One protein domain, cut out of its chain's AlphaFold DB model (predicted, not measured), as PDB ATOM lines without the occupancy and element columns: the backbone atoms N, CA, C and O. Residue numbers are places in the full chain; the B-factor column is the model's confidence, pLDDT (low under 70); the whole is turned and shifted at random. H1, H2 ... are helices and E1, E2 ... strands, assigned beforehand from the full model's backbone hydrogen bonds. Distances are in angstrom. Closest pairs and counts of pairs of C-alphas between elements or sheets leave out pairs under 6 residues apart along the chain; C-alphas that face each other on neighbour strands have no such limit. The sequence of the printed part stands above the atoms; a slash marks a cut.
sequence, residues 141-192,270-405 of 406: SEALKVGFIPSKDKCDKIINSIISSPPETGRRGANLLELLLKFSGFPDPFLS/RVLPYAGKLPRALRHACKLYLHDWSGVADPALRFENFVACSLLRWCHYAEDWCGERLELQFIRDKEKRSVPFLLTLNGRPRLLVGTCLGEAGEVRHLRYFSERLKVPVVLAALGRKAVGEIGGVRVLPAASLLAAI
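This is residues 141 to 192 and 270 to 405 of the 406 residues of the protein "ATPase, AAA family" of Parcubacteria group bacterium GW2011_GWF2_50_9 (UniProt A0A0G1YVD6). A strongly twisted sheet of eight strands curls round one long helix, H5, with H2 and H7 on the same face and H6 on the other. To one side of H5 and H7 is a group of three helices, H3 with H1 and H4 next to it, H4 being farthest out. The 188 printed residues hold seven named helices and eight named strands, along the chain H1 H2 H3 H4 E1 E2 H5 E3 E4 E5 H6 E6 E7 E8 H7. The mixed sheet runs E2 E1 E3 E4 E5 E6 E8 E7; the class is mixed, and the whole is compact, with a radius of gyration of the C-alphas of 15.7 A and spans of 48 by 37 by 30 A.

Find C-alpha 348 at (32.148, -7.632, -11.211); from there E5, residues 348 to 357, runs 28.7 A. The other strands are E1, 270 to 273, E2, 287 to 290, E3, 326 to 332, E4, 338 to 345, E6, 377 to 382, E7, 388 to 390, and E8, 393 to 397. H5, 299 to 322, runs 33.0 A from C-alpha 299 at (28.225, -38.902, -10.435). H1 is residues 141 to 144, H2 155 to 164, H3 170 to 183, over 20.5 A, H4 187 to 192, H6 364 to 373 and H7 398 to 403.

Look first at the meander E3 E4 E5, each strand the antiparallel neighbour of the one before: N 329 and O 342 are 2.9 A apart, N 343 and O 351 2.9 A. E4 bends by 56 degrees at residue 341. E5, H6, E6 is a strand-helix-strand unit, parallel strands joined through a helix, with a right-handed crossover; N 380 and O 354 are 2.8 A apart. Three layers, helices on both faces of the sheet, have H2, H5 and H7 on one face and H6 on the opposite face. The closest C-alphas of H5 and E3 are those of Cys 315 and Leu 326, 5.0 A. H7 stands up from the sheet at 57 degrees. H3 touches H7, about perpendicular at 87 degrees, Gly 173 and Ala 399 having the closest C-alphas, 5.5 A. H3 touches H4, with C-alphas 183 and 190 at 5.0 A; H1 only just touches H3, with 3 pairs of C-alphas within 8 A, the closest being C-alphas 144 and 173 at 6.9 A. Every O i to N i+4 pair is within hydrogen-bond range in H2 to H7; H1 is too short for one.

The farthest C-alphas, Ser 192 and Pro 279, are 48.6 A apart. Residues 193 to 269 are not printed, and C-alphas 192 and 270 are 29.4 A apart across the cut. The link E1 to E2 is long. Residues 279, 281, 283 and 359 to 361 have pLDDT under 70.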
ATOM      1  N   SER A 141      17.006 -26.061 -20.556       96.75
ATOM      2  CA  SER A 141      16.033 -25.067 -21.006       96.75
ATOM      3  C   SER A 141      15.567 -25.338 -22.440       96.75
ATOM      4  O   SER A 141      14.360 -25.361 -22.679       96.75
ATOM      5  N   GLU A 142      16.468 -25.693 -23.359       95.88
ATOM      6  CA  GLU A 142      16.100 -26.130 -24.715       95.88
ATOM      7  C   GLU A 142      15.254 -27.407 -24.710       95.88
ATOM      8  O   GLU A 142      14.210 -27.463 -25.361       95.88
ATOM      9  N   ALA A 143      15.644 -28.422 -23.932       96.31
ATOM     10  CA  ALA A 143      14.874 -29.661 -23.809       96.31
ATOM     11  C   ALA A 143      13.465 -29.423 -23.221       96.31
ATOM     12  O   ALA A 143      12.489 -30.103 -23.570       96.31
ATOM     13  N   LEU A 144      13.337 -28.427 -22.339       96.38
ATOM     14  CA  LEU A 144      12.067 -27.966 -21.780       96.38
ATOM     15  C   LEU A 144      11.291 -27.030 -22.709       96.38
ATOM     16  O   LEU A 144      10.096 -26.842 -22.472       96.38
ATOM     17  N   LYS A 145      11.910 -26.550 -23.796       94.31
ATOM     18  CA  LYS A 145      11.342 -25.591 -24.757       94.31
ATOM     19  C   LYS A 145      11.145 -24.198 -24.156       94.31
ATOM     20  O   LYS A 145      10.175 -23.508 -24.458       94.31
ATOM     21  N   VAL A 146      12.059 -23.810 -23.275       92.88
ATOM     22  CA  VAL A 146      12.146 -22.470 -22.701       92.88
ATOM     23  C   VAL A 146      13.054 -21.639 -23.603       92.88
ATOM     24  O   VAL A 146      14.239 -21.930 -23.732       92.88
ATOM     25  N   GLY A 147      12.482 -20.633 -24.265       89.19
ATOM     26  CA  GLY A 147      13.216 -19.723 -25.143       89.19
ATOM     27  C   GLY A 147      13.682 -18.462 -24.418       89.19
ATOM     28  O   GLY A 147      13.008 -17.984 -23.507       89.19
ATOM     29  N   PHE A 148      14.801 -17.897 -24.875       92.19
ATOM     30  CA  PHE A 148      15.362 -16.643 -24.371       92.19
ATOM     31  C   PHE A 148      15.441 -15.605 -25.488       92.19
ATOM     32  O   PHE A 148      15.828 -15.909 -26.618       92.19
ATOM     33  N   ILE A 149      15.094 -14.363 -25.170       92.12
ATOM     34  CA  ILE A 149      15.073 -13.227 -26.088       92.12
ATOM     35  C   ILE A 149      16.260 -12.308 -25.750       92.12
ATOM     36  O   ILE A 149      16.199 -11.609 -24.737       92.12
ATOM     37  N   PRO A 150      17.298 -12.197 -26.604       89.31
ATOM     38  CA  PRO A 150      18.541 -11.488 -26.258       89.31
ATOM     39  C   PRO A 150      18.386 -10.003 -25.880       89.31
ATOM     40  O   PRO A 150      19.177  -9.435 -25.121       89.31
ATOM     41  N   SER A 151      17.351  -9.340 -26.406       87.31
ATOM     42  CA  SER A 151      17.036  -7.945 -26.073       87.31
ATOM     43  C   SER A 151      16.368  -7.783 -24.705       87.31
ATOM     44  O   SER A 151      16.460  -6.709 -24.116       87.31
ATOM     45  N   LYS A 152      15.714  -8.829 -24.187       89.56
ATOM     46  CA  LYS A 152      14.939  -8.792 -22.938       89.56
ATOM     47  C   LYS A 152      15.593  -9.563 -21.801       89.56
ATOM     48  O   LYS A 152      15.391  -9.194 -20.648       89.56
ATOM     49  N   ASP A 153      16.327 -10.624 -22.102       89.94
ATOM     50  CA  ASP A 153      16.845 -11.581 -21.128       89.94
ATOM     51  C   ASP A 153      18.335 -11.336 -20.883       89.94
ATOM     52  O   ASP A 153      19.205 -12.155 -21.164       89.94
ATOM     53  N   LYS A 154      18.608 -10.135 -20.360       94.06
ATOM     54  CA  LYS A 154      19.934  -9.714 -19.897       94.06
ATOM     55  C   LYS A 154      20.350 -10.475 -18.642       94.06
ATOM     56  O   LYS A 154      19.492 -10.916 -17.866       94.06
ATOM     57  N   CYS A 155      21.658 -10.574 -18.406       95.69
ATOM     58  CA  CYS A 155      22.234 -11.321 -17.286       95.69
ATOM     59  C   CYS A 155      21.577 -10.973 -15.945       95.69
ATOM     60  O   CYS A 155      21.171 -11.863 -15.204       95.69
ATOM     61  N   ASP A 156      21.398  -9.686 -15.661       94.81
ATOM     62  CA  ASP A 156      20.865  -9.205 -14.382       94.81
ATOM     63  C   ASP A 156      19.423  -9.632 -14.141       94.81
ATOM     64  O   ASP A 156      19.058 -10.027 -13.035       94.81
ATOM     65  N   LYS A 157      18.604  -9.603 -15.193       94.81
ATOM     66  CA  LYS A 157      17.217 -10.054 -15.132       94.81
ATOM     67  C   LYS A 157      17.146 -11.560 -14.895       94.81
ATOM     68  O   LYS A 157      16.351 -11.999 -14.069       94.81
ATOM     69  N   ILE A 158      17.987 -12.340 -15.578       96.44
ATOM     70  CA  ILE A 158      18.062 -13.794 -15.386       96.44
ATOM     71  C   ILE A 158      18.512 -14.117 -13.954       96.44
ATOM     72  O   ILE A 158      17.856 -14.905 -13.278       96.44
ATOM     73  N   ILE A 159      19.562 -13.461 -13.448       96.44
ATOM     74  CA  ILE A 159      20.035 -13.633 -12.064       96.44
ATOM     75  C   ILE A 159      18.916 -13.300 -11.076       96.44
ATOM     76  O   ILE A 159      18.615 -14.101 -10.194       96.44
ATOM     77  N   ASN A 160      18.255 -12.153 -11.241       95.50
ATOM     78  CA  ASN A 160      17.158 -11.752 -10.363       95.50
ATOM     79  C   ASN A 160      15.985 -12.739 -10.419       95.50
ATOM     80  O   ASN A 160      15.371 -12.992  -9.385       95.50
ATOM     81  N   SER A 161      15.701 -13.328 -11.584       94.50
ATOM     82  CA  SER A 161      14.686 -14.374 -11.754       94.50
ATOM     83  C   SER A 161      15.054 -15.655 -10.998       94.50
ATOM     84  O   SER A 161      14.260 -16.132 -10.192       94.50
ATOM     85  N   ILE A 162      16.289 -16.149 -11.159       95.56
ATOM     86  CA  ILE A 162      16.815 -17.320 -10.432       95.56
ATOM     87  C   ILE A 162      16.681 -17.130  -8.918       95.56
ATOM     88  O   ILE A 162      16.299 -18.055  -8.198       95.56
ATOM     89  N   ILE A 163      17.012 -15.931  -8.430       94.44
ATOM     90  CA  ILE A 163      16.985 -15.621  -7.003       94.44
ATOM     91  C   ILE A 163      15.573 -15.358  -6.502       94.44
ATOM     92  O   ILE A 163      15.264 -15.785  -5.404       94.44
ATOM     93  N   SER A 164      14.704 -14.681  -7.244       93.44
ATOM     94  CA  SER A 164      13.390 -14.288  -6.717       93.44
ATOM     95  C   SER A 164      12.357 -15.392  -6.919       93.44
ATOM     96  O   SER A 164      11.688 -15.795  -5.968       93.44
ATOM     97  N   SER A 165      12.272 -15.924  -8.138       93.06
ATOM     98  CA  SER A 165      11.223 -16.843  -8.584       93.06
ATOM     99  C   SER A 165      11.791 -17.888  -9.560       93.06
ATOM    100  O   SER A 165      11.499 -17.835 -10.758       93.06
ATOM    101  N   PRO A 166      12.618 -18.834  -9.075       92.06
ATOM    102  CA  PRO A 166      13.170 -19.893  -9.915       92.06
ATOM    103  C   PRO A 166      12.039 -20.750 -10.512       92.06
ATOM    104  O   PRO A 166      11.042 -21.001  -9.835       92.06
ATOM    105  N   PRO A 167      12.177 -21.228 -11.760       91.88
ATOM    106  CA  PRO A 167      11.112 -21.941 -12.446       91.88
ATOM    107  C   PRO A 167      10.830 -23.298 -11.795       91.88
ATOM    108  O   PRO A 167      11.739 -24.070 -11.473       91.88
ATOM    109  N   GLU A 168       9.550 -23.626 -11.667       91.69
ATOM    110  CA  GLU A 168       9.106 -24.950 -11.249       91.69
ATOM    111  C   GLU A 168       9.028 -25.878 -12.460       91.69
ATOM    112  O   GLU A 168       8.139 -25.783 -13.303       91.69
ATOM    113  N   THR A 169       9.982 -26.799 -12.569       91.06
ATOM    114  CA  THR A 169      10.055 -27.714 -13.718       91.06
ATOM    115  C   THR A 169       9.317 -29.036 -13.492       91.06
ATOM    116  O   THR A 169       9.149 -29.830 -14.425       91.06
ATOM    117  N   GLY A 170       8.928 -29.313 -12.243       91.38
ATOM    118  CA  GLY A 170       8.280 -30.555 -11.822       91.38
ATOM    119  C   GLY A 170       9.052 -31.822 -12.213       91.38
ATOM    120  O   GLY A 170      10.267 -31.806 -12.436       91.38
ATOM    121  N   ARG A 171       8.322 -32.941 -12.338       92.38
ATOM    122  CA  ARG A 171       8.893 -34.246 -12.731       92.38
ATOM    123  C   ARG A 171       9.505 -34.220 -14.129       92.38
ATOM    124  O   ARG A 171      10.506 -34.879 -14.371       92.38
ATOM    125  N   ARG A 172       8.930 -33.437 -15.050       94.94
ATOM    126  CA  ARG A 172       9.420 -33.349 -16.431       94.94
ATOM    127  C   ARG A 172      10.852 -32.813 -16.488       94.94
ATOM    128  O   ARG A 172      11.670 -33.391 -17.195       94.94
ATOM    129  N   GLY A 173      11.159 -31.746 -15.747       95.56
ATOM    130  CA  GLY A 173      12.522 -31.211 -15.687       95.56
ATOM    131  C   GLY A 173      13.513 -32.164 -15.037       95.56
ATOM    132  O   GLY A 173      14.619 -32.308 -15.544       95.56
ATOM    133  N   ALA A 174      13.107 -32.855 -13.969       94.69
ATOM    134  CA  ALA A 174      13.947 -33.864 -13.325       94.69
ATOM    135  C   ALA A 174      14.302 -35.007 -14.296       94.69
ATOM    136  O   ALA A 174      15.480 -35.289 -14.491       94.69
ATOM    137  N   ASN A 175      13.308 -35.571 -14.991       96.12
ATOM    138  CA  ASN A 175      13.528 -36.656 -15.952       96.12
ATOM    139  C   ASN A 175      14.421 -36.220 -17.128       96.12
ATOM    140  O   ASN A 175      15.299 -36.961 -17.555       96.12
ATOM    141  N   LEU A 176      14.214 -35.012 -17.666       97.31
ATOM    142  CA  LEU A 176      15.057 -34.492 -18.749       97.31
ATOM    143  C   LEU A 176      16.491 -34.227 -18.285       97.31
ATOM    144  O   LEU A 176      17.427 -34.486 -19.037       97.31
ATOM    145  N   LEU A 177      16.673 -33.746 -17.053       97.44
ATOM    146  CA  LEU A 177      17.994 -33.566 -16.463       97.44
ATOM    147  C   LEU A 177      18.720 -34.909 -16.296       97.44
ATOM    148  O   LEU A 177      19.898 -34.999 -16.626       97.44
ATOM    149  N   GLU A 178      18.028 -35.956 -15.848       96.75
ATOM    150  CA  GLU A 178      18.593 -37.310 -15.773       96.75
ATOM    151  C   GLU A 178      19.026 -37.824 -17.153       96.75
ATOM    152  O   GLU A 178      20.135 -38.343 -17.295       96.75
ATOM    153  N   LEU A 179      18.205 -37.614 -18.189       97.69
ATOM    154  CA  LEU A 179      18.556 -37.979 -19.565       97.69
ATOM    155  C   LEU A 179      19.774 -37.203 -20.077       97.69
ATOM    156  O   LEU A 179      20.652 -37.810 -20.684       97.69
ATOM    157  N   LEU A 180      19.863 -35.896 -19.811       97.88
ATOM    158  CA  LEU A 180      21.025 -35.082 -20.182       97.88
ATOM    159  C   LEU A 180      22.287 -35.549 -19.455       97.88
ATOM    160  O   LEU A 180      23.335 -35.700 -20.078       97.88
ATOM    161  N   LEU A 181      22.203 -35.825 -18.152       97.62
ATOM    162  CA  LEU A 181      23.330 -36.340 -17.369       97.62
ATOM    163  C   LEU A 181      23.798 -37.712 -17.865       97.62
ATOM    164  O   LEU A 181      24.998 -37.987 -17.838       97.62
ATOM    165  N   LYS A 182      22.873 -38.561 -18.325       97.38
ATOM    166  CA  LYS A 182      23.181 -39.903 -18.821       97.38
ATOM    167  C   LYS A 182      23.724 -39.894 -20.252       97.38
ATOM    168  O   LYS A 182      24.780 -40.462 -20.488       97.38
ATOM    169  N   PHE A 183      23.036 -39.234 -21.181       97.00
ATOM    170  CA  PHE A 183      23.278 -39.339 -22.626       97.00
ATOM    171  C   PHE A 183      23.940 -38.107 -23.254       97.00
ATOM    172  O   PHE A 183      24.008 -38.014 -24.477       97.00
ATOM    173  N   SER A 184      24.453 -37.176 -22.449       95.19
ATOM    174  CA  SER A 184      25.011 -35.899 -22.914       95.19
ATOM    175  C   SER A 184      23.960 -34.935 -23.481       95.19
ATOM    176  O   SER A 184      22.788 -35.267 -23.636       95.19
ATOM    177  N   GLY A 185      24.398 -33.715 -23.794       94.25
ATOM    178  CA  GLY A 185      23.631 -32.730 -24.560       94.25
ATOM    179  C   GLY A 185      23.899 -32.826 -26.063       94.25
ATOM    180  O   GLY A 185      23.321 -32.076 -26.847       94.25
ATOM    181  N   PHE A 186      24.798 -33.711 -26.503       93.50
ATOM    182  CA  PHE A 186      25.025 -33.905 -27.931       93.50
ATOM    183  C   PHE A 186      23.788 -34.505 -28.602       93.50
ATOM    184  O   PHE A 186      23.221 -35.458 -28.065       93.50
ATOM    185  N   PRO A 187      23.375 -34.003 -29.782       91.06
ATOM    186  CA  PRO A 187      22.119 -34.429 -30.391       91.06
ATOM    187  C   PRO A 187      22.027 -35.936 -30.645       91.06
ATOM    188  O   PRO A 187      21.007 -36.540 -30.329       91.06
ATOM    189  N   ASP A 188      23.081 -36.558 -31.184       89.06
ATOM    190  CA  ASP A 188      23.079 -37.989 -31.517       89.06
ATOM    191  C   ASP A 188      22.811 -38.881 -30.283       89.06
ATOM    192  O   ASP A 188      21.834 -39.640 -30.308       89.06
ATOM    193  N   PRO A 189      23.590 -38.802 -29.183       93.81
ATOM    194  CA  PRO A 189      23.324 -39.624 -28.007       93.81
ATOM    195  C   PRO A 189      22.046 -39.194 -27.263       93.81
ATOM    196  O   PRO A 189      21.237 -40.070 -26.943       93.81
ATOM    197  N   PHE A 190      21.779 -37.891 -27.100       94.81
ATOM    198  CA  PHE A 190      20.595 -37.387 -26.387       94.81
ATOM    199  C   PHE A 190      19.269 -37.799 -27.038       94.81
ATOM    200  O   PHE A 190      18.330 -38.197 -26.348       94.81
ATOM    201  N   LEU A 191      19.177 -37.726 -28.370       92.25
ATOM    202  CA  LEU A 191      17.960 -38.098 -29.100       92.25
ATOM    203  C   LEU A 191      17.793 -39.614 -29.208       92.25
ATOM    204  O   LEU A 191      16.670 -40.098 -29.337       92.25
ATOM    205  N   SER A 192      18.896 -40.365 -29.192       93.69
ATOM    206  CA  SER A 192      18.848 -41.820 -29.318       93.69
ATOM    207  C   SER A 192      18.472 -42.540 -28.024       93.69
ATOM    208  O   SER A 192      17.883 -43.615 -28.110       93.69
ATOM    209  N   ARG A 270      38.992 -24.518 -19.570       94.44
ATOM    210  CA  ARG A 270      39.460 -24.026 -18.270       94.44
ATOM    211  C   ARG A 270      38.475 -23.047 -17.648       94.44
ATOM    212  O   ARG A 270      37.987 -22.137 -18.310       94.44
ATOM    213  N   VAL A 271      38.298 -23.167 -16.337       96.06
ATOM    214  CA  VAL A 271      37.662 -22.149 -15.496       96.06
ATOM    215  C   VAL A 271      38.753 -21.487 -14.661       96.06
ATOM    216  O   VAL A 271      39.469 -22.143 -13.897       96.06
ATOM    217  N   LEU A 272      38.923 -20.183 -14.859       93.88
ATOM    218  CA  LEU A 272      39.970 -19.394 -14.213       93.88
ATOM    219  C   LEU A 272      39.563 -19.002 -12.787       93.88
ATOM    220  O   LEU A 272      38.369 -18.868 -12.501       93.88
ATOM    221  N   PRO A 273      40.524 -18.793 -11.876       93.56
ATOM    222  CA  PRO A 273      40.199 -18.312 -10.550       93.56
ATOM    223  C   PRO A 273      39.837 -16.825 -10.611       93.56
ATOM    224  O   PRO A 273      40.401 -16.061 -11.399       93.56
ATOM    225  N   TYR A 274      38.931 -16.387  -9.742       92.94
ATOM    226  CA  TYR A 274      38.610 -14.973  -9.600       92.94
ATOM    227  C   TYR A 274      39.798 -14.210  -9.007       92.94
ATOM    228  O   TYR A 274      40.125 -14.338  -7.826       92.94
ATOM    229  N   ALA A 275      40.430 -13.380  -9.835       80.62
ATOM    230  CA  ALA A 275      41.604 -12.592  -9.467       80.62
ATOM    231  C   ALA A 275      41.270 -11.196  -8.898       80.62
ATOM    232  O   ALA A 275      42.160 -10.351  -8.799       80.62
ATOM    233  N   GLY A 276      40.005 -10.925  -8.555       79.19
ATOM    234  CA  GLY A 276      39.579  -9.608  -8.079       79.19
ATOM    235  C   GLY A 276      40.017  -9.269  -6.651       79.19
ATOM    236  O   GLY A 276      40.982  -9.816  -6.112       79.19
ATOM    237  N   LYS A 277      39.304  -8.329  -6.014       70.38
ATOM    238  CA  LYS A 277      39.653  -7.758  -4.697       70.38
ATOM    239  C   LYS A 277      39.315  -8.696  -3.529       70.38
ATOM    240  O   LYS A 277      38.645  -8.298  -2.583       70.38
ATOM    241  N   LEU A 278      39.765  -9.944  -3.588       73.81
ATOM    242  CA  LEU A 278      39.620 -10.897  -2.498       73.81
ATOM    243  C   LEU A 278      41.002 -11.178  -1.885       73.81
ATOM    244  O   LEU A 278      41.890 -11.694  -2.576       73.81
ATOM    245  N   PRO A 279      41.226 -10.828  -0.604       64.38
ATOM    246  CA  PRO A 279      42.486 -11.111   0.068       64.38
ATOM    247  C   PRO A 279      42.799 -12.606   0.009       64.38
ATOM    248  O   PRO A 279      41.921 -13.432   0.241       64.38
ATOM    249  N   ARG A 280      44.061 -12.947  -0.285       72.56
ATOM    250  CA  ARG A 280      44.554 -14.336  -0.351       72.56
ATOM    251  C   ARG A 280      43.859 -15.228  -1.396       72.56
ATOM    252  O   ARG A 280      44.027 -16.443  -1.334       72.56
ATOM    253  N   ALA A 281      43.155 -14.660  -2.376       69.44
ATOM    254  CA  ALA A 281      42.658 -15.430  -3.513       69.44
ATOM    255  C   ALA A 281      43.810 -16.007  -4.342       69.44
ATOM    256  O   ALA A 281      44.835 -15.357  -4.577       69.44
ATOM    257  N   LEU A 282      43.630 -17.243  -4.790       75.50
ATOM    258  CA  LEU A 282      44.546 -17.903  -5.701       75.50
ATOM    259  C   LEU A 282      44.406 -17.288  -7.104       75.50
ATOM    260  O   LEU A 282      43.296 -17.034  -7.549       75.50
ATOM    261  N   ARG A 283      45.522 -17.019  -7.798       69.69
ATOM    262  CA  ARG A 283      45.515 -16.216  -9.045       69.69
ATOM    263  C   ARG A 283      45.874 -16.970 -10.328       69.69
ATOM    264  O   ARG A 283      45.599 -16.459 -11.406       69.69
ATOM    265  N   HIS A 284      46.483 -18.154 -10.232       72.75
ATOM    266  CA  HIS A 284      47.100 -18.810 -11.398       72.75
ATOM    267  C   HIS A 284      46.668 -20.260 -11.657       72.75
ATOM    268  O   HIS A 284      46.849 -20.742 -12.772       72.75
ATOM    269  N   ALA A 285      46.102 -20.970 -10.678       81.75
ATOM    270  CA  ALA A 285      45.622 -22.332 -10.916       81.75
ATOM    271  C   ALA A 285      44.223 -22.279 -11.517       81.75
ATOM    272  O   ALA A 285      43.365 -21.549 -11.033       81.75
ATOM    273  N   CYS A 286      44.010 -23.071 -12.557       89.88
ATOM    274  CA  CYS A 286      42.735 -23.184 -13.250       89.88
ATOM    275  C   CYS A 286      42.060 -24.488 -12.832       89.88
ATOM    276  O   CYS A 286      42.751 -25.455 -12.509       89.88
ATOM    277  N   LYS A 287      40.734 -24.539 -12.891       94.50
ATOM    278  CA  LYS A 287      40.013 -25.811 -12.953       94.50
ATOM    279  C   LYS A 287      39.839 -26.230 -14.405       94.50
ATOM    280  O   LYS A 287      39.792 -25.367 -15.282       94.50
ATOM    281  N   LEU A 288      39.752 -27.530 -14.652       94.75
ATOM    282  CA  LEU A 288      39.514 -28.086 -15.982       94.75
ATOM    283  C   LEU A 288      38.192 -28.860 -15.987       94.75
ATOM    284  O   LEU A 288      37.910 -29.586 -15.039       94.75
ATOM    285  N   TYR A 289      37.398 -28.694 -17.040       97.00
ATOM    286  CA  TYR A 289      36.125 -29.388 -17.254       97.00
ATOM    287  C   TYR A 289      36.055 -29.908 -18.693       97.00
ATOM    288  O   TYR A 289      36.744 -29.399 -19.577       97.00
ATOM    289  N   LEU A 290      35.241 -30.932 -18.930       96.12
ATOM    290  CA  LEU A 290      35.007 -31.529 -20.247       96.12
ATOM    291  C   LEU A 290      33.757 -30.925 -20.885       96.12
ATOM    292  O   LEU A 290      32.784 -30.660 -20.191       96.12
ATOM    293  N   HIS A 291      33.735 -30.767 -22.207       94.50
ATOM    294  CA  HIS A 291      32.503 -30.377 -22.907       94.50
ATOM    295  C   HIS A 291      31.464 -31.509 -22.934       94.50
ATOM    296  O   HIS A 291      30.269 -31.227 -22.963       94.50
ATOM    297  N   ASP A 292      31.907 -32.773 -22.892       95.12
ATOM    298  CA  ASP A 292      31.037 -33.939 -22.709       95.12
ATOM    299  C   ASP A 292      31.154 -34.462 -21.270       95.12
ATOM    300  O   ASP A 292      32.121 -35.136 -20.920       95.12
ATOM    301  N   TRP A 293      30.180 -34.143 -20.417       96.62
ATOM    302  CA  TRP A 293      30.140 -34.635 -19.034       96.62
ATOM    303  C   TRP A 293      29.765 -36.116 -18.954       96.62
ATOM    304  O   TRP A 293      30.073 -36.769 -17.963       96.62
ATOM    305  N   SER A 294      29.072 -36.652 -19.960       96.00
ATOM    306  CA  SER A 294      28.414 -37.956 -19.856       96.00
ATOM    307  C   SER A 294      29.394 -39.125 -19.696       96.00
ATOM    308  O   SER A 294      29.036 -40.143 -19.109       96.00
ATOM    309  N   GLY A 295      30.646 -38.952 -20.137       93.19
ATOM    310  CA  GLY A 295      31.731 -39.921 -19.947       93.19
ATOM    311  C   GLY A 295      32.392 -39.898 -18.563       93.19
ATOM    312  O   GLY A 295      33.273 -40.711 -18.297       93.19
ATOM    313  N   VAL A 296      32.011 -38.985 -17.665       95.81
ATOM    314  CA  VAL A 296      32.614 -38.866 -16.327       95.81
ATOM    315  C   VAL A 296      32.033 -39.933 -15.402       95.81
ATOM    316  O   VAL A 296      30.839 -39.913 -15.123       95.81
ATOM    317  N   ALA A 297      32.853 -40.855 -14.897       94.00
ATOM    318  CA  ALA A 297      32.375 -41.986 -14.094       94.00
ATOM    319  C   ALA A 297      31.720 -41.563 -12.764       94.00
ATOM    320  O   ALA A 297      30.615 -42.010 -12.462       94.00
ATOM    321  N   ASP A 298      32.369 -40.677 -12.002       95.81
ATOM    322  CA  ASP A 298      31.868 -40.206 -10.707       95.81
ATOM    323  C   ASP A 298      30.612 -39.320 -10.881       95.81
ATOM    324  O   ASP A 298      30.683 -38.295 -11.571       95.81
ATOM    325  N   PRO A 299      29.463 -39.662 -10.264       95.44
ATOM    326  CA  PRO A 299      28.225 -38.902 -10.435       95.44
ATOM    327  C   PRO A 299      28.297 -37.452  -9.939       95.44
ATOM    328  O   PRO A 299      27.632 -36.581 -10.506       95.44
ATOM    329  N   ALA A 300      29.081 -37.167  -8.895       94.19
ATOM    330  CA  ALA A 300      29.181 -35.828  -8.319       94.19
ATOM    331  C   ALA A 300      30.007 -34.924  -9.232       94.19
ATOM    332  O   ALA A 300      29.577 -33.814  -9.555       94.19
ATOM    333  N   LEU A 301      31.141 -35.432  -9.725       96.06
ATOM    334  CA  LEU A 301      31.969 -34.740 -10.711       96.06
ATOM    335  C   LEU A 301      31.238 -34.580 -12.044       96.06
ATOM    336  O   LEU A 301      31.336 -33.525 -12.668       96.06
ATOM    337  N   ARG A 302      30.464 -35.587 -12.470       97.69
ATOM    338  CA  ARG A 302      29.609 -35.503 -13.660       97.69
ATOM    339  C   ARG A 302      28.599 -34.369 -13.534       97.69
ATOM    340  O   ARG A 302      28.451 -33.576 -14.463       97.69
ATOM    341  N   PHE A 303      27.921 -34.282 -12.392       97.69
ATOM    342  CA  PHE A 303      26.944 -33.231 -12.132       97.69
ATOM    343  C   PHE A 303      27.598 -31.843 -12.054       97.69
ATOM    344  O   PHE A 303      27.120 -30.918 -12.710       97.69
ATOM    345  N   GLU A 304      28.721 -31.693 -11.340       97.62
ATOM    346  CA  GLU A 304      29.477 -30.431 -11.320       97.62
ATOM    347  C   GLU A 304      29.914 -30.025 -12.740       97.62
ATOM    348  O   GLU A 304      29.736 -28.872 -13.131       97.62
ATOM    349  N   ASN A 305      30.417 -30.967 -13.546       98.38
ATOM    350  CA  ASN A 305      30.823 -30.714 -14.927       98.38
ATOM    351  C   ASN A 305      29.639 -30.308 -15.818       98.38
ATOM    352  O   ASN A 305      29.773 -29.403 -16.637       98.38
ATOM    353  N   PHE A 306      28.469 -30.930 -15.650       98.25
ATOM    354  CA  PHE A 306      27.254 -30.530 -16.366       98.25
ATOM    355  C   PHE A 306      26.838 -29.092 -16.035       98.25
ATOM    356  O   PHE A 306      26.511 -28.309 -16.933       98.25
ATOM    357  N   VAL A 307      26.889 -28.719 -14.754       98.44
ATOM    358  CA  VAL A 307      26.602 -27.347 -14.320       98.44
ATOM    359  C   VAL A 307      27.650 -26.383 -14.880       98.44
ATOM    360  O   VAL A 307      27.274 -25.323 -15.376       98.44
ATOM    361  N   ALA A 308      28.932 -26.762 -14.908       98.31
ATOM    362  CA  ALA A 308      29.991 -25.973 -15.539       98.31
ATOM    363  C   ALA A 308      29.695 -25.700 -17.023       98.31
ATOM    364  O   ALA A 308      29.752 -24.548 -17.449       98.31
ATOM    365  N   CYS A 309      29.333 -26.733 -17.796       98.19
ATOM    366  CA  CYS A 309      28.952 -26.587 -19.205       98.19
ATOM    367  C   CYS A 309      27.732 -25.679 -19.378       98.19
ATOM    368  O   CYS A 309      27.728 -24.818 -20.252       98.19
ATOM    369  N   SER A 310      26.713 -25.837 -18.530       98.38
ATOM    370  CA  SER A 310      25.486 -25.035 -18.602       98.38
ATOM    371  C   SER A 310      25.747 -23.555 -18.290       98.38
ATOM    372  O   SER A 310      25.241 -22.667 -18.970       98.38
ATOM    373  N   LEU A 311      26.594 -23.267 -17.297       98.56
ATOM    374  CA  LEU A 311      27.001 -21.898 -16.972       98.56
ATOM    375  C   LEU A 311      27.919 -21.295 -18.045       98.56
ATOM    376  O   LEU A 311      27.804 -20.108 -18.352       98.56
ATOM    377  N   LEU A 312      28.817 -22.094 -18.632       97.94
ATOM    378  CA  LEU A 312      29.668 -21.658 -19.740       97.94
ATOM    379  C   LEU A 312      28.823 -21.295 -20.965       97.94
ATOM    380  O   LEU A 312      29.034 -20.243 -21.563       97.94
ATOM    381  N   ARG A 313      27.834 -22.127 -21.293       96.94
ATOM    382  CA  ARG A 313      26.858 -21.860 -22.348       96.94
ATOM    383  C   ARG A 313      26.112 -20.546 -22.113       96.94
ATOM    384  O   ARG A 313      25.986 -19.748 -23.036       96.94
ATOM    385  N   TRP A 314      25.693 -20.255 -20.881       97.94
ATOM    386  CA  TRP A 314      25.107 -18.948 -20.570       97.94
ATOM    387  C   TRP A 314      26.098 -17.797 -20.809       97.94
ATOM    388  O   TRP A 314      25.718 -16.769 -21.367       97.94
ATOM    389  N   CYS A 315      27.378 -17.969 -20.466       97.62
ATOM    390  CA  CYS A 315      28.411 -16.979 -20.793       97.62
ATOM    391  C   CYS A 315      28.536 -16.771 -22.310       97.62
ATOM    392  O   CYS A 315      28.603 -15.632 -22.769       97.62
ATOM    393  N   HIS A 316      28.503 -17.855 -23.093       95.25
ATOM    394  CA  HIS A 316      28.503 -17.787 -24.554       95.25
ATOM    395  C   HIS A 316      27.278 -17.047 -25.093       95.25
ATOM    396  O   HIS A 316      27.424 -16.165 -25.935       95.25
ATOM    397  N   TYR A 317      26.086 -17.352 -24.574       95.69
ATOM    398  CA  TYR A 317      24.851 -16.666 -24.941       95.69
ATOM    399  C   TYR A 317      24.924 -15.164 -24.643       95.69
ATOM    400  O   TYR A 317      24.613 -14.340 -25.502       95.69
ATOM    401  N   ALA A 318      25.372 -14.802 -23.439       96.31
ATOM    402  CA  ALA A 318      25.488 -13.414 -23.012       96.31
ATOM    403  C   ALA A 318      26.444 -12.614 -23.913       96.31
ATOM    404  O   ALA A 318      26.100 -11.515 -24.349       96.31
ATOM    405  N   GLU A 319      27.608 -13.179 -24.240       93.56
ATOM    406  CA  GLU A 319      28.598 -12.513 -25.086       93.56
ATOM    407  C   GLU A 319      28.133 -12.434 -26.547       93.56
ATOM    408  O   GLU A 319      28.128 -11.350 -27.130       93.56
ATOM    409  N   ASP A 320      27.707 -13.562 -27.124       91.69
ATOM    410  CA  ASP A 320      27.444 -13.674 -28.561       91.69
ATOM    411  C   ASP A 320      26.106 -13.027 -28.963       91.69
ATOM    412  O   ASP A 320      26.004 -12.454 -30.045       91.69
ATOM    413  N   TRP A 321      25.081 -13.096 -28.104       91.38
ATOM    414  CA  TRP A 321      23.724 -12.629 -28.426       91.38
ATOM    415  C   TRP A 321      23.313 -11.361 -27.679       91.38
ATOM    416  O   TRP A 321      22.579 -10.537 -28.228       91.38
ATOM    417  N   CYS A 322      23.752 -11.191 -26.429       92.56
ATOM    418  CA  CYS A 322      23.350 -10.048 -25.606       92.56
ATOM    419  C   CYS A 322      24.363  -8.895 -25.618       92.56
ATOM    420  O   CYS A 322      23.990  -7.795 -25.193       92.56
ATOM    421  N   GLY A 323      25.598  -9.129 -26.080       91.88
ATOM    422  CA  GLY A 323      26.706  -8.171 -26.003       91.88
ATOM    423  C   GLY A 323      27.202  -7.921 -24.572       91.88
ATOM    424  O   GLY A 323      27.800  -6.883 -24.296       91.88
ATOM    425  N   GLU A 324      26.920  -8.838 -23.644       95.12
ATOM    426  CA  GLU A 324      27.277  -8.744 -22.230       95.12
ATOM    427  C   GLU A 324      28.486  -9.633 -21.919       95.12
ATOM    428  O   GLU A 324      28.484 -10.830 -22.201       95.12
ATOM    429  N   ARG A 325      29.523  -9.075 -21.285       96.19
ATOM    430  CA  ARG A 325      30.707  -9.847 -20.889       96.19
ATOM    431  C   ARG A 325      30.449 -10.588 -19.578       96.19
ATOM    432  O   ARG A 325      30.827 -10.106 -18.506       96.19
ATOM    433  N   LEU A 326      29.789 -11.739 -19.673       97.62
ATOM    434  CA  LEU A 326      29.624 -12.691 -18.577       97.62
ATOM    435  C   LEU A 326      30.770 -13.712 -18.605       97.62
ATOM    436  O   LEU A 326      31.027 -14.331 -19.632       97.62
ATOM    437  N   GLU A 327      31.459 -13.893 -17.484       97.38
ATOM    438  CA  GLU A 327      32.607 -14.797 -17.374       97.38
ATOM    439  C   GLU A 327      32.390 -15.817 -16.252       97.38
ATOM    440  O   GLU A 327      32.020 -15.455 -15.130       97.38
ATOM    441  N   LEU A 328      32.675 -17.087 -16.554       98.00
ATOM    442  CA  LEU A 328      32.674 -18.188 -15.596       98.00
ATOM    443  C   LEU A 328      34.047 -18.318 -14.934       98.00
ATOM    444  O   LEU A 328      35.060 -18.570 -15.589       98.00
ATOM    445  N   GLN A 329      34.071 -18.175 -13.616       97.12
ATOM    446  CA  GLN A 329      35.266 -18.288 -12.787       97.12
ATOM    447  C   GLN A 329      34.993 -19.196 -11.590       97.12
ATOM    448  O   GLN A 329      33.862 -19.606 -11.356       97.12
ATOM    449  N   PHE A 330      36.020 -19.508 -10.807       95.69
ATOM    450  CA  PHE A 330      35.867 -20.167  -9.509       95.69
ATOM    451  C   PHE A 330      36.573 -19.361  -8.420       95.69
ATOM    452  O   PHE A 330      37.412 -18.507  -8.710       95.69
ATOM    453  N   ILE A 331      36.266 -19.631  -7.153       93.06
ATOM    454  CA  ILE A 331      36.950 -18.976  -6.034       93.06
ATOM    455  C   ILE A 331      37.685 -20.020  -5.218       93.06
ATOM    456  O   ILE A 331      37.108 -21.044  -4.852       93.06
ATOM    457  N   ARG A 332      38.948 -19.727  -4.905       90.69
ATOM    458  CA  ARG A 332      39.724 -20.461  -3.913       90.69
ATOM    459  C   ARG A 332      40.695 -19.541  -3.184       90.69
ATOM    460  O   ARG A 332      41.361 -18.733  -3.829       90.69
ATOM    461  N   ASP A 333      40.792 -19.675  -1.865       89.19
ATOM    462  CA  ASP A 333      41.773 -18.952  -1.046       89.19
ATOM    463  C   ASP A 333      42.967 -19.835  -0.628       89.19
ATOM    464  O   ASP A 333      43.021 -21.039  -0.914       89.19
ATOM    465  N   LYS A 334      43.973 -19.221   0.012       85.38
ATOM    466  CA  LYS A 334      45.167 -19.919   0.524       85.38
ATOM    467  C   LYS A 334      44.825 -20.918   1.635       85.38
ATOM    468  O   LYS A 334      45.529 -21.910   1.794       85.38
ATOM    469  N   GLU A 335      43.724 -20.692   2.344       87.62
ATOM    470  CA  GLU A 335      43.146 -21.568   3.363       87.62
ATOM    471  C   GLU A 335      42.394 -22.773   2.760       87.62
ATOM    472  O   GLU A 335      41.787 -23.556   3.488       87.62
ATOM    473  N   LYS A 336      42.476 -22.959   1.432       85.88
ATOM    474  CA  LYS A 336      41.875 -24.054   0.653       85.88
ATOM    475  C   LYS A 336      40.340 -24.058   0.649       85.88
ATOM    476  O   LYS A 336      39.757 -25.036   0.181       85.88
ATOM    477  N   ARG A 337      39.684 -22.970   1.062       90.19
ATOM    478  CA  ARG A 337      38.231 -22.802   0.903       90.19
ATOM    479  C   ARG A 337      37.944 -22.608  -0.572       90.19
ATOM    480  O   ARG A 337      38.639 -21.834  -1.225       90.19
ATOM    481  N   SER A 338      36.942 -23.301  -1.102       90.19
ATOM    482  CA  SER A 338      36.654 -23.283  -2.536       90.19
ATOM    483  C   SER A 338      35.159 -23.252  -2.803       90.19
ATOM    484  O   SER A 338      34.393 -23.945  -2.139       90.19
ATOM    485  N   VAL A 339      34.770 -22.487  -3.818       93.44
ATOM    486  CA  VAL A 339      33.435 -22.518  -4.428       93.44
ATOM    487  C   VAL A 339      33.618 -22.806  -5.915       93.44
ATOM    488  O   VAL A 339      34.496 -22.185  -6.526       93.44
ATOM    489  N   PRO A 340      32.871 -23.768  -6.493       93.31
ATOM    490  CA  PRO A 340      33.144 -24.239  -7.842       93.31
ATOM    491  C   PRO A 340      32.885 -23.169  -8.899       93.31
ATOM    492  O   PRO A 340      33.682 -23.086  -9.829       93.31
ATOM    493  N   PHE A 341      31.867 -22.316  -8.727       97.81
ATOM    494  CA  PHE A 341      31.508 -21.325  -9.738       97.81
ATOM    495  C   PHE A 341      31.183 -19.945  -9.155       97.81
ATOM    496  O   PHE A 341      30.453 -19.795  -8.173       97.81
ATOM    497  N   LEU A 342      31.704 -18.926  -9.824       97.69
ATOM    498  CA  LEU A 342      31.390 -17.516  -9.682       97.69
ATOM    499  C   LEU A 342      31.154 -16.963 -11.088       97.69
ATOM    500  O   LEU A 342      32.041 -17.030 -11.937       97.69
ATOM    501  N   LEU A 343      29.985 -16.373 -11.308       98.12
ATOM    502  CA  LEU A 343      29.730 -15.565 -12.490       98.12
ATOM    503  C   LEU A 343      30.136 -14.122 -12.225       98.12
ATOM    504  O   LEU A 343      29.750 -13.530 -11.208       98.12
ATOM    505  N   THR A 344      30.878 -13.546 -13.164       97.19
ATOM    506  CA  THR A 344      31.198 -12.119 -13.157       97.19
ATOM    507  C   THR A 344      30.659 -11.449 -14.408       97.19
ATOM    508  O   THR A 344      30.816 -11.969 -15.506       97.19
ATOM    509  N   LEU A 345      30.008 -10.300 -14.243       96.94
ATOM    510  CA  LEU A 345      29.532  -9.474 -15.349       96.94
ATOM    511  C   LEU A 345      30.412  -8.233 -15.424       96.94
ATOM    512  O   LEU A 345      30.497  -7.474 -14.454       96.94
ATOM    513  N   ASN A 346      31.089  -8.035 -16.554       95.06
ATOM    514  CA  ASN A 346      32.059  -6.954 -16.746       95.06
ATOM    515  C   ASN A 346      33.126  -6.924 -15.625       95.06
ATOM    516  O   ASN A 346      33.459  -5.866 -15.087       95.06
ATOM    517  N   GLY A 347      33.612  -8.103 -15.212       92.44
ATOM    518  CA  GLY A 347      34.600  -8.280 -14.140       92.44
ATOM    519  C   GLY A 347      34.073  -8.093 -12.708       92.44
ATOM    520  O   GLY A 347      34.833  -8.241 -11.746       92.44
ATOM    521  N   ARG A 348      32.782  -7.778 -12.530       94.62
ATOM    522  CA  ARG A 348      32.148  -7.632 -11.211       94.62
ATOM    523  C   ARG A 348      31.450  -8.936 -10.807       94.62
ATOM    524  O   ARG A 348      30.639  -9.422 -11.590       94.62
ATOM    525  N   PRO A 349      31.711  -9.497  -9.612       96.19
ATOM    526  CA  PRO A 349      30.987 -10.649  -9.070       96.19
ATOM    527  C   PRO A 349      29.475 -10.441  -9.076       96.19
ATOM    528  O   PRO A 349      29.011  -9.396  -8.624       96.19
ATOM    529  N   ARG A 350      28.714 -11.426  -9.568       96.69
ATOM    530  CA  ARG A 350      27.247 -11.345  -9.649       96.69
ATOM    531  C   ARG A 350      26.501 -12.506  -9.015       96.69
ATOM    532  O   ARG A 350      25.445 -12.264  -8.443       96.69
ATOM    533  N   LEU A 351      27.006 -13.732  -9.123       97.56
ATOM    534  CA  LEU A 351      26.322 -14.914  -8.599       97.56
ATOM    535  C   LEU A 351      27.330 -16.003  -8.244       97.56
ATOM    536  O   LEU A 351      28.152 -16.380  -9.079       97.56
ATOM    537  N   LEU A 352      27.240 -16.528  -7.025       97.50
ATOM    538  CA  LEU A 352      27.937 -17.747  -6.623       97.50
ATOM    539  C   LEU A 352      27.036 -18.956  -6.842       97.50
ATOM    540  O   LEU A 352      25.871 -18.944  -6.441       97.50
ATOM    541  N   VAL A 353      27.593 -20.009  -7.433       97.69
ATOM    542  CA  VAL A 353      26.878 -21.266  -7.656       97.69
ATOM    543  C   VAL A 353      27.696 -22.415  -7.079       97.69
ATOM    544  O   VAL A 353      28.854 -22.627  -7.437       97.69
ATOM    545  N   GLY A 354      27.085 -23.146  -6.153       96.00
ATOM    546  CA  GLY A 354      27.557 -24.434  -5.663       96.00
ATOM    547  C   GLY A 354      26.764 -25.585  -6.266       96.00
ATOM    548  O   GLY A 354      25.662 -25.391  -6.779       96.00
ATOM    549  N   THR A 355      27.298 -26.795  -6.146       95.12
ATOM    550  CA  THR A 355      26.656 -28.032  -6.601       95.12
ATOM    551  C   THR A 355      26.697 -29.078  -5.497       95.12
ATOM    552  O   THR A 355      27.712 -29.216  -4.818       95.12
ATOM    553  N   CYS A 356      25.616 -29.835  -5.326       92.62
ATOM    554  CA  CYS A 356      25.598 -31.014  -4.463       92.62
ATOM    555  C   CYS A 356      24.716 -32.123  -5.047       92.62
ATOM    556  O   CYS A 356      23.735 -31.856  -5.748       92.62
ATOM    557  N   LEU A 357      25.057 -33.370  -4.731       88.00
ATOM    558  CA  LEU A 357      24.191 -34.522  -4.962       88.00
ATOM    559  C   LEU A 357      23.356 -34.801  -3.713       88.00
ATOM    560  O   LEU A 357      23.916 -34.884  -2.624       88.00
ATOM    561  N   GLY A 358      22.048 -35.000  -3.874       72.94
ATOM    562  CA  GLY A 358      21.173 -35.407  -2.778       72.94
ATOM    563  C   GLY A 358      20.954 -34.303  -1.743       72.94
ATOM    564  O   GLY A 358      20.626 -33.163  -2.094       72.94
ATOM    565  N   GLU A 359      21.079 -34.652  -0.460       61.78
ATOM    566  CA  GLU A 359      20.916 -33.690   0.627       61.78
ATOM    567  C   GLU A 359      22.036 -32.650   0.611       61.78
ATOM    568  O   GLU A 359      23.201 -32.926   0.327       61.78
ATOM    569  N   ALA A 360      21.652 -31.402   0.856       63.00
ATOM    570  CA  ALA A 360      22.561 -30.282   0.732       63.00
ATOM    571  C   ALA A 360      23.646 -30.359   1.817       63.00
ATOM    572  O   ALA A 360      23.357 -30.252   3.007       63.00
ATOM    573  N   GLY A 361      24.885 -30.575   1.368       63.12
ATOM    574  CA  GLY A 361      26.071 -30.675   2.214       63.12
ATOM    575  C   GLY A 361      26.532 -29.331   2.791       63.12
ATOM    576  O   GLY A 361      25.789 -28.352   2.857       63.12
ATOM    577  N   GLU A 362      27.796 -29.270   3.209       73.12
ATOM    578  CA  GLU A 362      28.370 -28.094   3.868       73.12
ATOM    579  C   GLU A 362      28.376 -26.846   2.959       73.12
ATOM    580  O   GLU A 362      29.161 -26.715   2.020       73.12
ATOM    581  N   VAL A 363      27.535 -25.861   3.291       88.44
ATOM    582  CA  VAL A 363      27.432 -24.565   2.586       88.44
ATOM    583  C   VAL A 363      28.386 -23.492   3.123       88.44
ATOM    584  O   VAL A 363      28.333 -22.330   2.714       88.44
ATOM    585  N   ARG A 364      29.284 -23.856   4.044       90.25
ATOM    586  CA  ARG A 364      30.144 -22.918   4.779       90.25
ATOM    587  C   ARG A 364      30.994 -22.046   3.856       90.25
ATOM    588  O   ARG A 364      31.075 -20.838   4.060       90.25
ATOM    589  N   HIS A 365      31.608 -22.637   2.828       92.38
ATOM    590  CA  HIS A 365      32.437 -21.893   1.872       92.38
ATOM    591  C   HIS A 365      31.607 -20.967   0.973       92.38
ATOM    592  O   HIS A 365      32.028 -19.843   0.706       92.38
ATOM    593  N   LEU A 366      30.419 -21.415   0.551       93.31
ATOM    594  CA  LEU A 366      29.478 -20.615  -0.238       93.31
ATOM    595  C   LEU A 366      29.052 -19.365   0.527       93.31
ATOM    596  O   LEU A 366      29.209 -18.253   0.024       93.31
ATOM    597  N   ARG A 367      28.601 -19.549   1.773       94.00
ATOM    598  CA  ARG A 367      28.223 -18.455   2.671       94.00
ATOM    599  C   ARG A 367      29.385 -17.491   2.903       94.00
ATOM    600  O   ARG A 367      29.243 -16.292   2.693       94.00
ATOM    601  N   TYR A 368      30.554 -18.024   3.253       94.06
ATOM    602  CA  TYR A 368      31.753 -17.231   3.524       94.06
ATOM    603  C   TYR A 368      32.137 -16.299   2.363       94.06
ATOM    604  O   TYR A 368      32.453 -15.130   2.587       94.06
ATOM    605  N   PHE A 369      32.121 -16.791   1.118       93.88
ATOM    606  CA  PHE A 369      32.441 -15.945  -0.037       93.88
ATOM    607  C   PHE A 369      31.281 -15.031  -0.440       93.88
ATOM    608  O   PHE A 369      31.543 -13.912  -0.882       93.88
ATOM    609  N   SER A 370      30.029 -15.456  -0.254       94.31
ATOM    610  CA  SER A 370      28.847 -14.626  -0.508       94.31
ATOM    611  C   SER A 370      28.832 -13.380   0.374       94.31
ATOM    612  O   SER A 370      28.717 -12.275  -0.153       94.31
ATOM    613  N   GLU A 371      29.067 -13.528   1.681       94.00
ATOM    614  CA  GLU A 371      29.117 -12.409   2.634       94.00
ATOM    615  C   GLU A 371      30.248 -11.422   2.297       94.00
ATOM    616  O   GLU A 371      30.067 -10.206   2.345       94.00
ATOM    617  N   ARG A 372      31.418 -11.936   1.894       93.12
ATOM    618  CA  ARG A 372      32.589 -11.108   1.555       93.12
ATOM    619  C   ARG A 372      32.452 -10.365   0.235       93.12
ATOM    620  O   ARG A 372      32.909  -9.230   0.129       93.12
ATOM    621  N   LEU A 373      31.877 -11.014  -0.771       93.25
ATOM    622  CA  LEU A 373      31.671 -10.413  -2.087       93.25
ATOM    623  C   LEU A 373      30.358  -9.631  -2.177       93.25
ATOM    624  O   LEU A 373      30.192  -8.870  -3.125       93.25
ATOM    625  N   LYS A 374      29.457  -9.796  -1.199       94.12
ATOM    626  CA  LYS A 374      28.102  -9.229  -1.183       94.12
ATOM    627  C   LYS A 374      27.322  -9.590  -2.450       94.12
ATOM    628  O   LYS A 374      26.712  -8.734  -3.085       94.12
ATOM    629  N   VAL A 375      27.379 -10.866  -2.828       94.88
ATOM    630  CA  VAL A 375      26.692 -11.406  -4.011       94.88
ATOM    631  C   VAL A 375      25.722 -12.511  -3.618       94.88
ATOM    632  O   VAL A 375      26.018 -13.263  -2.684       94.88
ATOM    633  N   PRO A 376      24.596 -12.657  -4.338       95.81
ATOM    634  CA  PRO A 376      23.695 -13.777  -4.130       95.81
ATOM    635  C   PRO A 376      24.411 -15.110  -4.352       95.81
ATOM    636  O   PRO A 376      25.369 -15.219  -5.129       95.81
ATOM    637  N   VAL A 377      23.926 -16.135  -3.657       96.00
ATOM    638  CA  VAL A 377      24.497 -17.476  -3.685       96.00
ATOM    639  C   VAL A 377      23.408 -18.529  -3.783       96.00
ATOM    640  O   VAL A 377      22.388 -18.462  -3.097       96.00
ATOM    641  N   VAL A 378      23.643 -19.500  -4.658       96.12
ATOM    642  CA  VAL A 378      22.746 -20.619  -4.923       96.12
ATOM    643  C   VAL A 378      23.510 -21.928  -4.792       96.12
ATOM    644  O   VAL A 378      24.625 -22.060  -5.290       96.12
ATOM    645  N   LEU A 379      22.887 -22.920  -4.167       96.25
ATOM    646  CA  LEU A 379      23.303 -24.313  -4.218       96.25
ATOM    647  C   LEU A 379      22.360 -25.086  -5.147       96.25
ATOM    648  O   LEU A 379      21.180 -25.246  -4.838       96.25
ATOM    649  N   ALA A 380      22.874 -25.568  -6.276       95.62
ATOM    650  CA  ALA A 380      22.155 -26.465  -7.171       95.62
ATOM    651  C   ALA A 380      22.209 -27.896  -6.620       95.62
ATOM    652  O   ALA A 380      23.275 -28.515  -6.605       95.62
ATOM    653  N   ALA A 381      21.069 -28.420  -6.175       94.81
ATOM    654  CA  ALA A 381      20.962 -29.749  -5.585       94.81
ATOM    655  C   ALA A 381      20.310 -30.739  -6.559       94.81
ATOM    656  O   ALA A 381      19.144 -30.576  -6.939       94.81
ATOM    657  N   LEU A 382      21.047 -31.778  -6.962       93.31
ATOM    658  CA  LEU A 382      20.493 -32.866  -7.770       93.31
ATOM    659  C   LEU A 382      19.608 -33.774  -6.900       93.31
ATOM    660  O   LEU A 382      20.006 -34.158  -5.805       93.31
ATOM    661  N   GLY A 383      18.411 -34.119  -7.385       87.38
ATOM    662  CA  GLY A 383      17.441 -34.964  -6.667       87.38
ATOM    663  C   GLY A 383      16.512 -34.210  -5.703       87.38
ATOM    664  O   GLY A 383      15.531 -34.775  -5.217       87.38
ATOM    665  N   ARG A 384      16.754 -32.917  -5.459       87.69
ATOM    666  CA  ARG A 384      15.871 -32.077  -4.639       87.69
ATOM    667  C   ARG A 384      14.623 -31.663  -5.426       87.69
ATOM    668  O   ARG A 384      14.717 -31.320  -6.599       87.69
ATOM    669  N   LYS A 385      13.458 -31.662  -4.767       86.50
ATOM    670  CA  LYS A 385      12.154 -31.365  -5.399       86.50
ATOM    671  C   LYS A 385      11.683 -29.922  -5.231       86.50
ATOM    672  O   LYS A 385      10.960 -29.428  -6.085       86.50
ATOM    673  N   ALA A 386      12.082 -29.268  -4.144       88.19
ATOM    674  CA  ALA A 386      11.610 -27.936  -3.788       88.19
ATOM    675  C   ALA A 386      12.767 -27.007  -3.415       88.19
ATOM    676  O   ALA A 386      13.826 -27.445  -2.945       88.19
ATOM    677  N   VAL A 387      12.528 -25.715  -3.620       92.06
ATOM    678  CA  VAL A 387      13.401 -24.640  -3.151       92.06
ATOM    679  C   VAL A 387      13.467 -24.675  -1.626       92.06
ATOM    680  O   VAL A 387      12.484 -24.973  -0.955       92.06
ATOM    681  N   GLY A 388      14.637 -24.387  -1.072       91.56
ATOM    682  CA  GLY A 388      14.812 -24.204   0.360       91.56
ATOM    683  C   GLY A 388      15.996 -23.301   0.659       91.56
ATOM    684  O   GLY A 388      16.570 -22.683  -0.237       91.56
ATOM    685  N   GLU A 389      16.385 -23.260   1.924       91.56
ATOM    686  CA  GLU A 389      17.513 -22.469   2.394       91.56
ATOM    687  C   GLU A 389      18.273 -23.243   3.467       91.56
ATOM    688  O   GLU A 389      17.668 -23.941   4.280       91.56
ATOM    689  N   ILE A 390      19.601 -23.138   3.455       89.56
ATOM    690  CA  ILE A 390      20.465 -23.694   4.496       89.56
ATOM    691  C   ILE A 390      21.507 -22.649   4.854       89.56
ATOM    692  O   ILE A 390      22.296 -22.235   4.008       89.56
ATOM    693  N   GLY A 391      21.510 -22.217   6.115       84.38
ATOM    694  CA  GLY A 391      22.516 -21.295   6.641       84.38
ATOM    695  C   GLY A 391      22.665 -19.997   5.839       84.38
ATOM    696  O   GLY A 391      23.796 -19.539   5.689       84.38
ATOM    697  N   GLY A 392      21.574 -19.431   5.306       85.56
ATOM    698  CA  GLY A 392      21.601 -18.226   4.465       85.56
ATOM    699  C   GLY A 392      21.899 -18.477   2.982       85.56
ATOM    700  O   GLY A 392      22.005 -17.527   2.211       85.56
ATOM    701  N   VAL A 393      22.066 -19.736   2.560       92.06
ATOM    702  CA  VAL A 393      22.300 -20.117   1.160       92.06
ATOM    703  C   VAL A 393      21.032 -20.717   0.571       92.06
ATOM    704  O   VAL A 393      20.515 -21.717   1.074       92.06
ATOM    705  N   ARG A 394      20.553 -20.141  -0.536       93.50
ATOM    706  CA  ARG A 394      19.371 -20.641  -1.243       93.50
ATOM    707  C   ARG A 394      19.705 -21.955  -1.943       93.50
ATOM    708  O   ARG A 394      20.622 -22.016  -2.757       93.50
ATOM    709  N   VAL A 395      18.950 -23.004  -1.652       94.31
ATOM    710  CA  VAL A 395      19.100 -24.324  -2.266       94.31
ATOM    711  C   VAL A 395      18.004 -24.505  -3.306       94.31
ATOM    712  O   VAL A 395      16.819 -24.492  -2.975       94.31
ATOM    713  N   LEU A 396      18.391 -24.676  -4.566       94.81
ATOM    714  CA  LEU A 396      17.468 -24.879  -5.678       94.81
ATOM    715  C   LEU A 396      17.511 -26.337  -6.147       94.81
ATOM    716  O   LEU A 396      18.600 -26.918  -6.208       94.81
ATOM    717  N   PRO A 397      16.370 -26.922  -6.558       95.19
ATOM    718  CA  PRO A 397      16.388 -28.065  -7.459       95.19
ATOM    719  C   PRO A 397      17.295 -27.754  -8.647       95.19
ATOM    720  O   PRO A 397      17.158 -26.701  -9.274       95.19
ATOM    721  N   ALA A 398      18.216 -28.661  -8.972       96.19
ATOM    722  CA  ALA A 398      19.138 -28.460 -10.086       96.19
ATOM    723  C   ALA A 398      18.387 -28.117 -11.386       96.19
ATOM    724  O   ALA A 398      18.748 -27.168 -12.079       96.19
ATOM    725  N   ALA A 399      17.283 -28.822 -11.655       96.62
ATOM    726  CA  ALA A 399      16.445 -28.576 -12.822       96.62
ATOM    727  C   ALA A 399      15.874 -27.146 -12.869       96.62
ATOM    728  O   ALA A 399      15.825 -26.554 -13.941       96.62
ATOM    729  N   SER A 400      15.517 -26.558 -11.723       96.44
ATOM    730  CA  SER A 400      15.033 -25.175 -11.649       96.44
ATOM    731  C   SER A 400      16.113 -24.161 -12.022       96.44
ATOM    732  O   SER A 400      15.851 -23.258 -12.809       96.44
ATOM    733  N   LEU A 401      17.340 -24.310 -11.511       97.12
ATOM    734  CA  LEU A 401      18.445 -23.423 -11.902       97.12
ATOM    735  C   LEU A 401      18.750 -23.552 -13.400       97.12
ATOM    736  O   LEU A 401      18.885 -22.555 -14.102       97.12
ATOM    737  N   LEU A 402      18.858 -24.790 -13.879       97.62
ATOM    738  CA  LEU A 402      19.305 -25.105 -15.233       97.62
ATOM    739  C   LEU A 402      18.248 -24.779 -16.301       97.62
ATOM    740  O   LEU A 402      18.601 -24.519 -17.445       97.62
ATOM    741  N   ALA A 403      16.964 -24.761 -15.940       97.12
ATOM    742  CA  ALA A 403      15.890 -24.290 -16.813       97.12
ATOM    743  C   ALA A 403      15.796 -22.756 -16.878       97.12
ATOM    744  O   ALA A 403      15.214 -22.223 -17.820       97.12
ATOM    745  N   ALA A 404      16.343 -22.053 -15.883       96.81
ATOM    746  CA  ALA A 404      16.316 -20.594 -15.811       96.81
ATOM    747  C   ALA A 404      17.413 -19.920 -16.645       96.81
ATOM    748  O   ALA A 404      17.395 -18.696 -16.771       96.81
ATOM    749  N   ILE A 405      18.367 -20.690 -17.179       96.69
ATOM    750  CA  ILE A 405      19.512 -20.178 -17.936       96.69
ATOM    751  C   ILE A 405      19.489 -20.637 -19.409       96.69
ATOM    752  O   ILE A 405      18.931 -21.702 -19.695       96.69
TER     753      ILE A 405